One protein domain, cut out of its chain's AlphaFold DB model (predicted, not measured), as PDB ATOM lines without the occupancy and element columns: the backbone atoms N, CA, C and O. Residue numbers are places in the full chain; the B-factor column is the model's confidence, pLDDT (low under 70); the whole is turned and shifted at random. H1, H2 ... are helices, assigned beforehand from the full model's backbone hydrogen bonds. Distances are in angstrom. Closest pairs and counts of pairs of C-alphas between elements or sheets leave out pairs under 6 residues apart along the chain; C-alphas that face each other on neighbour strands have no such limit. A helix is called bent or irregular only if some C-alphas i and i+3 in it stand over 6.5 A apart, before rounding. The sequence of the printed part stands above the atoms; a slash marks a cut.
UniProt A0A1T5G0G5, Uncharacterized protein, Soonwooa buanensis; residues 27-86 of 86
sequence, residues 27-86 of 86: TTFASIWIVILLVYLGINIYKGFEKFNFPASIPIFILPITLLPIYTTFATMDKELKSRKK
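AT A GLANCE: This is residues 27 to 86 of the 86 residues of an uncharacterized protein of Soonwooa buanensis (UniProt A0A1T5G0G5). A long helix, H1, runs one way, the chain turns at its end and folds back with the short helix H2 beside it, and H3 then carries on past the beginning of H1 as an arm, of which residues 68 to 86 stick out free. The arm makes much of the length: the whole spans 56 by 18 by 14 A, while the body without the free residues spans 32 by 18 by 7 A. The printed part has 60 residues with three named helices, in the order H1, H2, H3, and no named strand; the class is all helix. The whole is extended, with a radius of gyration of the C-alphas of 17.3 A.

HOW THE PARTS SIT: H1, residues 27 to 47, is the longest helix by residues, and H2, residues 54 to 62, only just touches it, with 3 pairs of C-alphas within 8 A. H1 touches H2 with residues 33 to 37 alone, and the closest C-alphas of the two, those of Leu 37 and Ile 60, are 7.2 A apart. Their lines stand at a shallow tilt of 16 degrees, and they run opposite ways. The two form a helical hairpin, with their centres 12.1 A apart. H3, residues 65 to 83, and H2 meet only through their link. H3 is apart from H1. Every O i to N i+4 pair is within hydrogen-bond range in H1, against 3 of 5 in H2 and 13 of 15 in H3.

IN THESE COORDINATES: H1 is 30.4 A long from first to last C-alpha, from C-alpha 27 at (-24.746, 46.262, -37.881) to C-alpha 47 at (-26.834, 17.621, -27.943). H2 is 12.6 A long and irregular: C-alphas 56 and 59 are 7.1 A apart. H3 is 27.7 A long and ends with C-alpha 83 at (-31.911, 68.931, -34.702). It is irregular too, with C-alphas 66 and 69 at 7.2 A, and it has a kink of 27 degrees near residue 72.

THE WHOLE: The two C-alphas farthest apart are those of Glu 50 and Lys 86, at 56.2 A, and the first and last printed C-alphas, those of Thr 27 and Lys 86, are 27.0 A apart. The printed part has no cut and ends at residue 86, the chain's last residue. The link from H1 to H2 has 6 residues and is short; the link from H2 to H3 has 2 residues and is tight. Residues 68 to 86, of which 68 to 83 belong to H3, stand free. The mean pLDDT of the printed part is 88.4, and the one residue under 70 is residue 86.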
ATOM      1  N   THR A  27     -24.060  47.242 -37.031       90.56
ATOM      2  CA  THR A  27     -24.746  46.262 -37.881       90.56
ATOM      3  C   THR A  27     -23.876  45.025 -38.101       90.56
ATOM      4  O   THR A  27     -24.355  43.908 -37.943       90.56
ATOM      5  N   THR A  28     -22.584  45.200 -38.400       92.44
ATOM      6  CA  THR A  28     -21.645  44.082 -38.568       92.44
ATOM      7  C   THR A  28     -21.528  43.253 -37.294       92.44
ATOM      8  O   THR A  28     -21.587  42.027 -37.357       92.44
ATOM      9  N   PHE A  29     -21.409  43.901 -36.136       91.50
ATOM     10  CA  PHE A  29     -21.341  43.192 -34.865       91.50
ATOM     11  C   PHE A  29     -22.634  42.434 -34.562       91.50
ATOM     12  O   PHE A  29     -22.575  41.267 -34.186       91.50
ATOM     13  N   ALA A  30     -23.794  43.067 -34.758       91.44
ATOM     14  CA  ALA A  30     -25.088  42.424 -34.551       91.44
ATOM     15  C   ALA A  30     -25.232  41.169 -35.426       91.44
ATOM     16  O   ALA A  30     -25.641  40.122 -34.927       91.44
ATOM     17  N   SER A  31     -24.813  41.235 -36.694       94.31
ATOM     18  CA  SER A  31     -24.807  40.074 -37.588       94.31
ATOM     19  C   SER A  31     -23.907  38.947 -37.078       94.31
ATOM     20  O   SER A  31     -24.334  37.796 -37.044       94.31
ATOM     21  N   ILE A  32     -22.682  39.260 -36.639       94.38
ATOM     22  CA  ILE A  32     -21.753  38.259 -36.080       94.38
ATOM     23  C   ILE A  32     -22.344  37.619 -34.818       94.38
ATOM     24  O   ILE A  32     -22.314  36.399 -34.669       94.38
ATOM     25  N   TRP A  33     -22.911  38.430 -33.927       93.81
ATOM     26  CA  TRP A  33     -23.525  37.951 -32.694       93.81
ATOM     27  C   TRP A  33     -24.699  37.002 -32.960       93.81
ATOM     28  O   TRP A  33     -24.771  35.942 -32.342       93.81
ATOM     29  N   ILE A  34     -25.570  37.324 -33.923       95.00
ATOM     30  CA  ILE A  34     -26.679  36.446 -34.332       95.00
ATOM     31  C   ILE A  34     -26.152  35.107 -34.857       95.00
ATOM     32  O   ILE A  34     -26.680  34.063 -34.484       95.00
ATOM     33  N   VAL A  35     -25.095  35.106 -35.676       96.12
ATOM     34  CA  VAL A  35     -24.488  33.859 -36.177       96.12
ATOM     35  C   VAL A  35     -23.965  33.002 -35.024       96.12
ATOM     36  O   VAL A  35     -24.257  31.808 -34.974       96.12
ATOM     37  N   ILE A  36     -23.249  33.602 -34.067       93.56
ATOM     38  CA  ILE A  36     -22.765  32.899 -32.867       93.56
ATOM     39  C   ILE A  36     -23.941  32.310 -32.082       93.56
ATOM     40  O   ILE A  36     -23.887  31.150 -31.675       93.56
ATOM     41  N   LEU A  37     -25.012  33.086 -31.902       93.38
ATOM     42  CA  LEU A  37     -26.206  32.660 -31.181       93.38
ATOM     43  C   LEU A  37     -26.888  31.471 -31.872       93.38
ATOM     44  O   LEU A  37     -27.226  30.495 -31.210       93.38
ATOM     45  N   LEU A  38     -27.033  31.510 -33.199       94.62
ATOM     46  CA  LEU A  38     -27.628  30.420 -33.978       94.62
ATOM     47  C   LEU A  38     -26.792  29.141 -33.912       94.62
ATOM     48  O   LEU A  38     -27.343  28.066 -33.682       94.62
ATOM     49  N   VAL A  39     -25.468  29.246 -34.062       93.94
ATOM     50  CA  VAL A  39     -24.559  28.094 -33.937       93.94
ATOM     51  C   VAL A  39     -24.642  27.505 -32.530       93.94
ATOM     52  O   VAL A  39     -24.775  26.293 -32.367       93.94
ATOM     53  N   TYR A  40     -24.613  28.360 -31.508       90.69
ATOM     54  CA  TYR A  40     -24.709  27.938 -30.118       90.69
ATOM     55  C   TYR A  40     -26.036  27.227 -29.823       90.69
ATOM     56  O   TYR A  40     -26.036  26.132 -29.259       90.69
ATOM     57  N   LEU A  41     -27.168  27.805 -30.234       90.62
ATOM     58  CA  LEU A  41     -28.483  27.187 -30.059       90.62
ATOM     59  C   LEU A  41     -28.588  25.867 -30.828       90.62
ATOM     60  O   LEU A  41     -29.042  24.878 -30.258       90.62
ATOM     61  N   GLY A  42     -28.098  25.811 -32.069       91.81
ATOM     62  CA  GLY A  42     -28.083  24.590 -32.876       91.81
ATOM     63  C   GLY A  42     -27.314  23.447 -32.208       91.81
ATOM     64  O   GLY A  42     -27.809  22.322 -32.151       91.81
ATOM     65  N   ILE A  43     -26.146  23.736 -31.621       89.81
ATOM     66  CA  ILE A  43     -25.355  22.744 -30.877       89.81
ATOM     67  C   ILE A  43     -26.112  22.237 -29.644       89.81
ATOM     68  O   ILE A  43     -26.099  21.035 -29.377       89.81
ATOM     69  N   ASN A  44     -26.753  23.127 -28.883       88.25
ATOM     70  CA  ASN A  44     -27.469  22.743 -27.663       88.25
ATOM     71  C   ASN A  44     -28.755  21.961 -27.960       88.25
ATOM     72  O   ASN A  44     -29.053  21.003 -27.252       88.25
ATOM     73  N   ILE A  45     -29.466  22.303 -29.038       89.69
ATOM     74  CA  ILE A  45     -30.617  21.528 -29.517       89.69
ATOM     75  C   ILE A  45     -30.164  20.128 -29.950       89.69
ATOM     76  O   ILE A  45     -30.752  19.140 -29.522       89.69
ATOM     77  N   TYR A  46     -29.084  20.025 -30.734       89.00
ATOM     78  CA  TYR A  46     -28.566  18.738 -31.215       89.00
ATOM     79  C   TYR A  46     -28.067  17.825 -30.083       89.00
ATOM     80  O   TYR A  46     -28.274  16.615 -30.120       89.00
ATOM     81  N   LYS A  47     -27.400  18.388 -29.067       85.69
ATOM     82  CA  LYS A  47     -26.834  17.621 -27.943       85.69
ATOM     83  C   LYS A  47     -27.845  17.277 -26.844       85.69
ATOM     84  O   LYS A  47     -27.482  16.530 -25.936       85.69
ATOM     85  N   GLY A  48     -29.065  17.809 -26.924       81.81
ATOM     86  CA  GLY A  48     -30.047  17.771 -25.845       81.81
ATOM     87  C   GLY A  48     -29.714  18.777 -24.738       81.81
ATOM     88  O   GLY A  48     -28.570  18.891 -24.288       81.81
ATOM     89  N   PHE A  49     -30.732  19.503 -24.267       77.00
ATOM     90  CA  PHE A  49     -30.588  20.555 -23.250       77.00
ATOM     91  C   PHE A  49     -30.089  20.050 -21.884       77.00
ATOM     92  O   PHE A  49     -29.685  20.854 -21.053       77.00
ATOM     93  N   GLU A  50     -30.038  18.738 -21.651       78.69
ATOM     94  CA  GLU A  50     -29.495  18.145 -20.419       78.69
ATOM     95  C   GLU A  50     -28.001  18.441 -20.210       78.69
ATOM     96  O   GLU A  50     -27.520  18.458 -19.081       78.69
ATOM     97  N   LYS A  51     -27.258  18.715 -21.291       77.81
ATOM     98  CA  LYS A  51     -25.834  19.098 -21.237       77.81
ATOM     99  C   LYS A  51     -25.620  20.611 -21.318       77.81
ATOM    100  O   LYS A  51     -24.495  21.064 -21.548       77.81
ATOM    101  N   PHE A  52     -26.684  21.398 -21.169       82.75
ATOM    102  CA  PHE A  52     -26.620  22.847 -21.274       82.75
ATOM    103  C   PHE A  52     -25.846  23.449 -20.097       82.75
ATOM    104  O   PHE A  52     -26.272  23.400 -18.944       82.75
ATOM    105  N   ASN A  53     -24.701  24.058 -20.393       83.81
ATOM    106  CA  ASN A  53     -23.906  24.777 -19.405       83.81
ATOM    107  C   ASN A  53     -24.273  26.267 -19.442       83.81
ATOM    108  O   ASN A  53     -23.725  27.033 -20.239       83.81
ATOM    109  N   PHE A  54     -25.207  26.667 -18.573       83.56
ATOM    110  CA  PHE A  54     -25.650  28.059 -18.473       83.56
ATOM    111  C   PHE A  54     -24.500  29.033 -18.153       83.56
ATOM    112  O   PHE A  54     -24.376  30.020 -18.881       83.56
ATOM    113  N   PRO A  55     -23.605  28.768 -17.175       88.50
ATOM    114  CA  PRO A  55     -22.427  29.609 -16.949       88.50
ATOM    115  C   PRO A  55     -21.568  29.843 -18.200       88.50
ATOM    116  O   PRO A  55     -21.143  30.968 -18.452       88.50
ATOM    117  N   ALA A  56     -21.366  28.816 -19.032       85.56
ATOM    118  CA  ALA A  56     -20.602  28.939 -20.277       85.56
ATOM    119  C   ALA A  56     -21.316  29.780 -21.355       85.56
ATOM    120  O   ALA A  56     -20.675  30.257 -22.289       85.56
ATOM    121  N   SER A  57     -22.631  29.979 -21.230       88.31
ATOM    122  CA  SER A  57     -23.445  30.774 -22.158       88.31
ATOM    123  C   SER A  57     -23.386  32.283 -21.880       88.31
ATOM    124  O   SER A  57     -23.623  33.092 -22.778       88.31
ATOM    125  N   ILE A  58     -23.022  32.676 -20.652       90.62
ATOM    126  CA  ILE A  58     -23.045  34.066 -20.173       90.62
ATOM    127  C   ILE A  58     -22.289  35.039 -21.101       90.62
ATOM    128  O   ILE A  58     -22.857  36.082 -21.433       90.62
ATOM    129  N   PRO A  59     -21.065  34.740 -21.588       89.81
ATOM    130  CA  PRO A  59     -20.339  35.660 -22.466       89.81
ATOM    131  C   PRO A  59     -21.085  35.990 -23.765       89.81
ATOM    132  O   PRO A  59     -21.017  37.125 -24.235       89.81
ATOM    133  N   ILE A  60     -21.836  35.031 -24.322       90.75
ATOM    134  CA  ILE A  60     -22.626  35.226 -25.546       90.75
ATOM    135  C   ILE A  60     -23.744  36.236 -25.278       90.75
ATOM    136  O   ILE A  60     -23.960  37.140 -26.079       90.75
ATOM    137  N   PHE A  61     -24.422  36.136 -24.134       89.88
ATOM    138  CA  PHE A  61     -25.528  37.029 -23.782       89.88
ATOM    139  C   PHE A  61     -25.079  38.404 -23.264       89.88
ATOM    140  O   PHE A  61     -25.819  39.376 -23.404       89.88
ATOM    141  N   ILE A  62     -23.865  38.520 -22.718       91.75
ATOM    142  CA  ILE A  62     -23.287  39.805 -22.282       91.75
ATOM    143  C   ILE A  62     -22.733  40.619 -23.460       91.75
ATOM    144  O   ILE A  62     -22.695  41.845 -23.396       91.75
ATOM    145  N   LEU A  63     -22.342  39.965 -24.555       88.75
ATOM    146  CA  LEU A  63     -21.778  40.597 -25.751       88.75
ATOM    147  C   LEU A  63     -22.555  41.836 -26.274       88.75
ATOM    148  O   LEU A  63     -21.914  42.837 -26.576       88.75
ATOM    149  N   PRO A  64     -23.901  41.856 -26.359       86.94
ATOM    150  CA  PRO A  64     -24.637  43.064 -26.751       86.94
ATOM    151  C   PRO A  64     -24.584  44.184 -25.699       86.94
ATOM    152  O   PRO A  64     -24.615  45.364 -26.047       86.94
ATOM    153  N   ILE A  65     -24.471  43.839 -24.414       89.88
ATOM    154  CA  ILE A  65     -24.427  44.807 -23.307       89.88
ATOM    155  C   ILE A  65     -23.126  45.614 -23.360       89.88
ATOM    156  O   ILE A  65     -23.132  46.822 -23.121       89.88
ATOM    157  N   THR A  66     -22.011  44.984 -23.739       86.94
ATOM    158  CA  THR A  66     -20.711  45.667 -23.842       86.94
ATOM    159  C   THR A  66     -20.682  46.740 -24.938       86.94
ATOM    160  O   THR A  66     -19.834  47.630 -24.895       86.94
ATOM    161  N   LEU A  67     -21.639  46.727 -25.873       85.44
ATOM    162  CA  LEU A  67     -21.786  47.747 -26.915       85.44
ATOM    163  C   LEU A  67     -22.679  48.934 -26.540       85.44
ATOM    164  O   LEU A  67     -22.747  49.905 -27.305       85.44
ATOM    165  N   LEU A  68     -23.348  48.910 -25.386       87.75
ATOM    166  CA  LEU A  68     -24.203  50.020 -24.952       87.75
ATOM    167  C   LEU A  68     -23.489  51.388 -24.944       87.75
ATOM    168  O   LEU A  68     -24.090  52.354 -25.419       87.75
ATOM    169  N   PRO A  69     -22.215  51.523 -24.511       84.69
ATOM    170  CA  PRO A  69     -21.505  52.807 -24.570       84.69
ATOM    171  C   PRO A  69     -21.316  53.345 -25.999       84.69
ATOM    172  O   PRO A  69     -21.293  54.554 -26.234       84.69
ATOM    173  N   ILE A  70     -21.194  52.453 -26.981       84.00
ATOM    174  CA  ILE A  70     -21.089  52.841 -28.392       84.00
ATOM    175  C   ILE A  70     -22.462  53.286 -28.900       84.00
ATOM    176  O   ILE A  70     -22.569  54.278 -29.618       84.00
ATOM    177  N   TYR A  71     -23.532  52.612 -28.472       87.06
ATOM    178  CA  TYR A  71     -24.898  53.008 -28.811       87.06
ATOM    179  C   TYR A  71     -25.266  54.399 -28.276       87.06
ATOM    180  O   TYR A  71     -25.883  55.184 -28.994       87.06
ATOM    181  N   THR A  72     -24.868  54.750 -27.049       87.50
ATOM    182  CA  THR A  72     -25.147  56.091 -26.502       87.50
ATOM    183  C   THR A  72     -24.460  57.186 -27.316       87.50
ATOM    184  O   THR A  72     -25.065  58.228 -27.565       87.50
ATOM    185  N   THR A  73     -23.247  56.918 -27.799       87.56
ATOM    186  CA  THR A  73     -22.497  57.799 -28.704       87.56
ATOM    187  C   THR A  73     -23.197  57.950 -30.058       87.56
ATOM    188  O   THR A  73     -23.323  59.049 -30.589       87.56
ATOM    189  N   PHE A  74     -23.719  56.857 -30.612       90.19
ATOM    190  CA  PHE A  74     -24.523  56.905 -31.830       90.19
ATOM    191  C   PHE A  74     -25.806  57.731 -31.637       90.19
ATOM    192  O   PHE A  74     -26.147  58.565 -32.477       90.19
ATOM    193  N   ALA A  75     -26.500  57.533 -30.514       89.81
ATOM    194  CA  ALA A  75     -27.754  58.211 -30.212       89.81
ATOM    195  C   ALA A  75     -27.583  59.727 -30.042       89.81
ATOM    196  O   ALA A  75     -28.474  60.483 -30.432       89.81
ATOM    197  N   THR A  76     -26.463  60.196 -29.482       90.62
ATOM    198  CA  THR A  76     -26.179  61.637 -29.391       90.62
ATOM    199  C   THR A  76     -25.912  62.248 -30.763       90.62
ATOM    200  O   THR A  76     -26.495  63.285 -31.068       90.62
ATOM    201  N   MET A  77     -25.125  61.590 -31.621       92.06
ATOM    202  CA  MET A  77     -24.896  62.059 -32.997       92.06
ATOM    203  C   MET A  77     -26.186  62.079 -33.827       92.06
ATOM    204  O   MET A  77     -26.426  63.023 -34.571       92.06
ATOM    205  N   ASP A  78     -27.046  61.062 -33.699       92.31
ATOM    206  CA  ASP A  78     -28.314  61.009 -34.439       92.31
ATOM    207  C   ASP A  78     -29.303  62.090 -33.970       92.31
ATOM    208  O   ASP A  78     -30.004  62.679 -34.792       92.31
ATOM    209  N   LYS A  79     -29.329  62.401 -32.664       91.94
ATOM    210  CA  LYS A  79     -30.101  63.533 -32.121       91.94
ATOM    211  C   LYS A  79     -29.611  64.871 -32.676       91.94
ATOM    212  O   LYS A  79     -30.439  65.672 -33.101       91.94
ATOM    213  N   GLU A  80     -28.299  65.077 -32.713       91.00
ATOM    214  CA  GLU A  80     -27.679  66.296 -33.246       91.00
ATOM    215  C   GLU A  80     -27.909  66.451 -34.761       91.00
ATOM    216  O   GLU A  80     -28.228  67.523 -35.255       91.00
ATOM    217  N   LEU A  81     -27.843  65.367 -35.534       92.75
ATOM    218  CA  LEU A  81     -28.178  65.422 -36.960       92.75
ATOM    219  C   LEU A  81     -29.662  65.714 -37.207       92.75
ATOM    220  O   LEU A  81     -30.004  66.364 -38.194       92.75
ATOM    221  N   LYS A  82     -30.551  65.224 -36.337       91.75
ATOM    222  CA  LYS A  82     -31.994  65.486 -36.425       91.75
ATOM    223  C   LYS A  82     -32.348  66.922 -36.054       91.75
ATOM    224  O   LYS A  82     -33.243  67.471 -36.686       91.75
ATOM    225  N   SER A  83     -31.668  67.530 -35.078       91.62
ATOM    226  CA  SER A  83     -31.911  68.931 -34.702       91.62
ATOM    227  C   SER A  83     -31.550  69.903 -35.826       91.62
ATOM    228  O   SER A  83     -32.242  70.895 -35.990       91.62
ATOM    229  N   ARG A  84     -30.538  69.589 -36.645       88.69
ATOM    230  CA  ARG A  84     -30.089  70.418 -37.784       88.69
ATOM    231  C   ARG A  84     -30.971  70.355 -39.028       88.69
ATOM    232  O   ARG A  84     -30.845  71.196 -39.908       88.69
ATOM    233  N   LYS A  85     -31.801  69.316 -39.152       78.50
ATOM    234  CA  LYS A  85     -32.749  69.154 -40.270       78.50
ATOM    235  C   LYS A  85     -34.094  69.836 -40.006       78.50
ATOM    236  O   LYS A  85     -34.981  69.740 -40.851       78.50
ATOM    237  N   LYS A  86     -34.260  70.419 -38.820       56.62
ATOM    238  CA  LYS A  86     -35.472  71.085 -38.357       56.62
ATOM    239  C   LYS A  86     -35.286  72.592 -38.451       56.62
ATOM    240  O   LYS A  86     -36.297  73.255 -38.754       56.62
TER     241      LYS A  86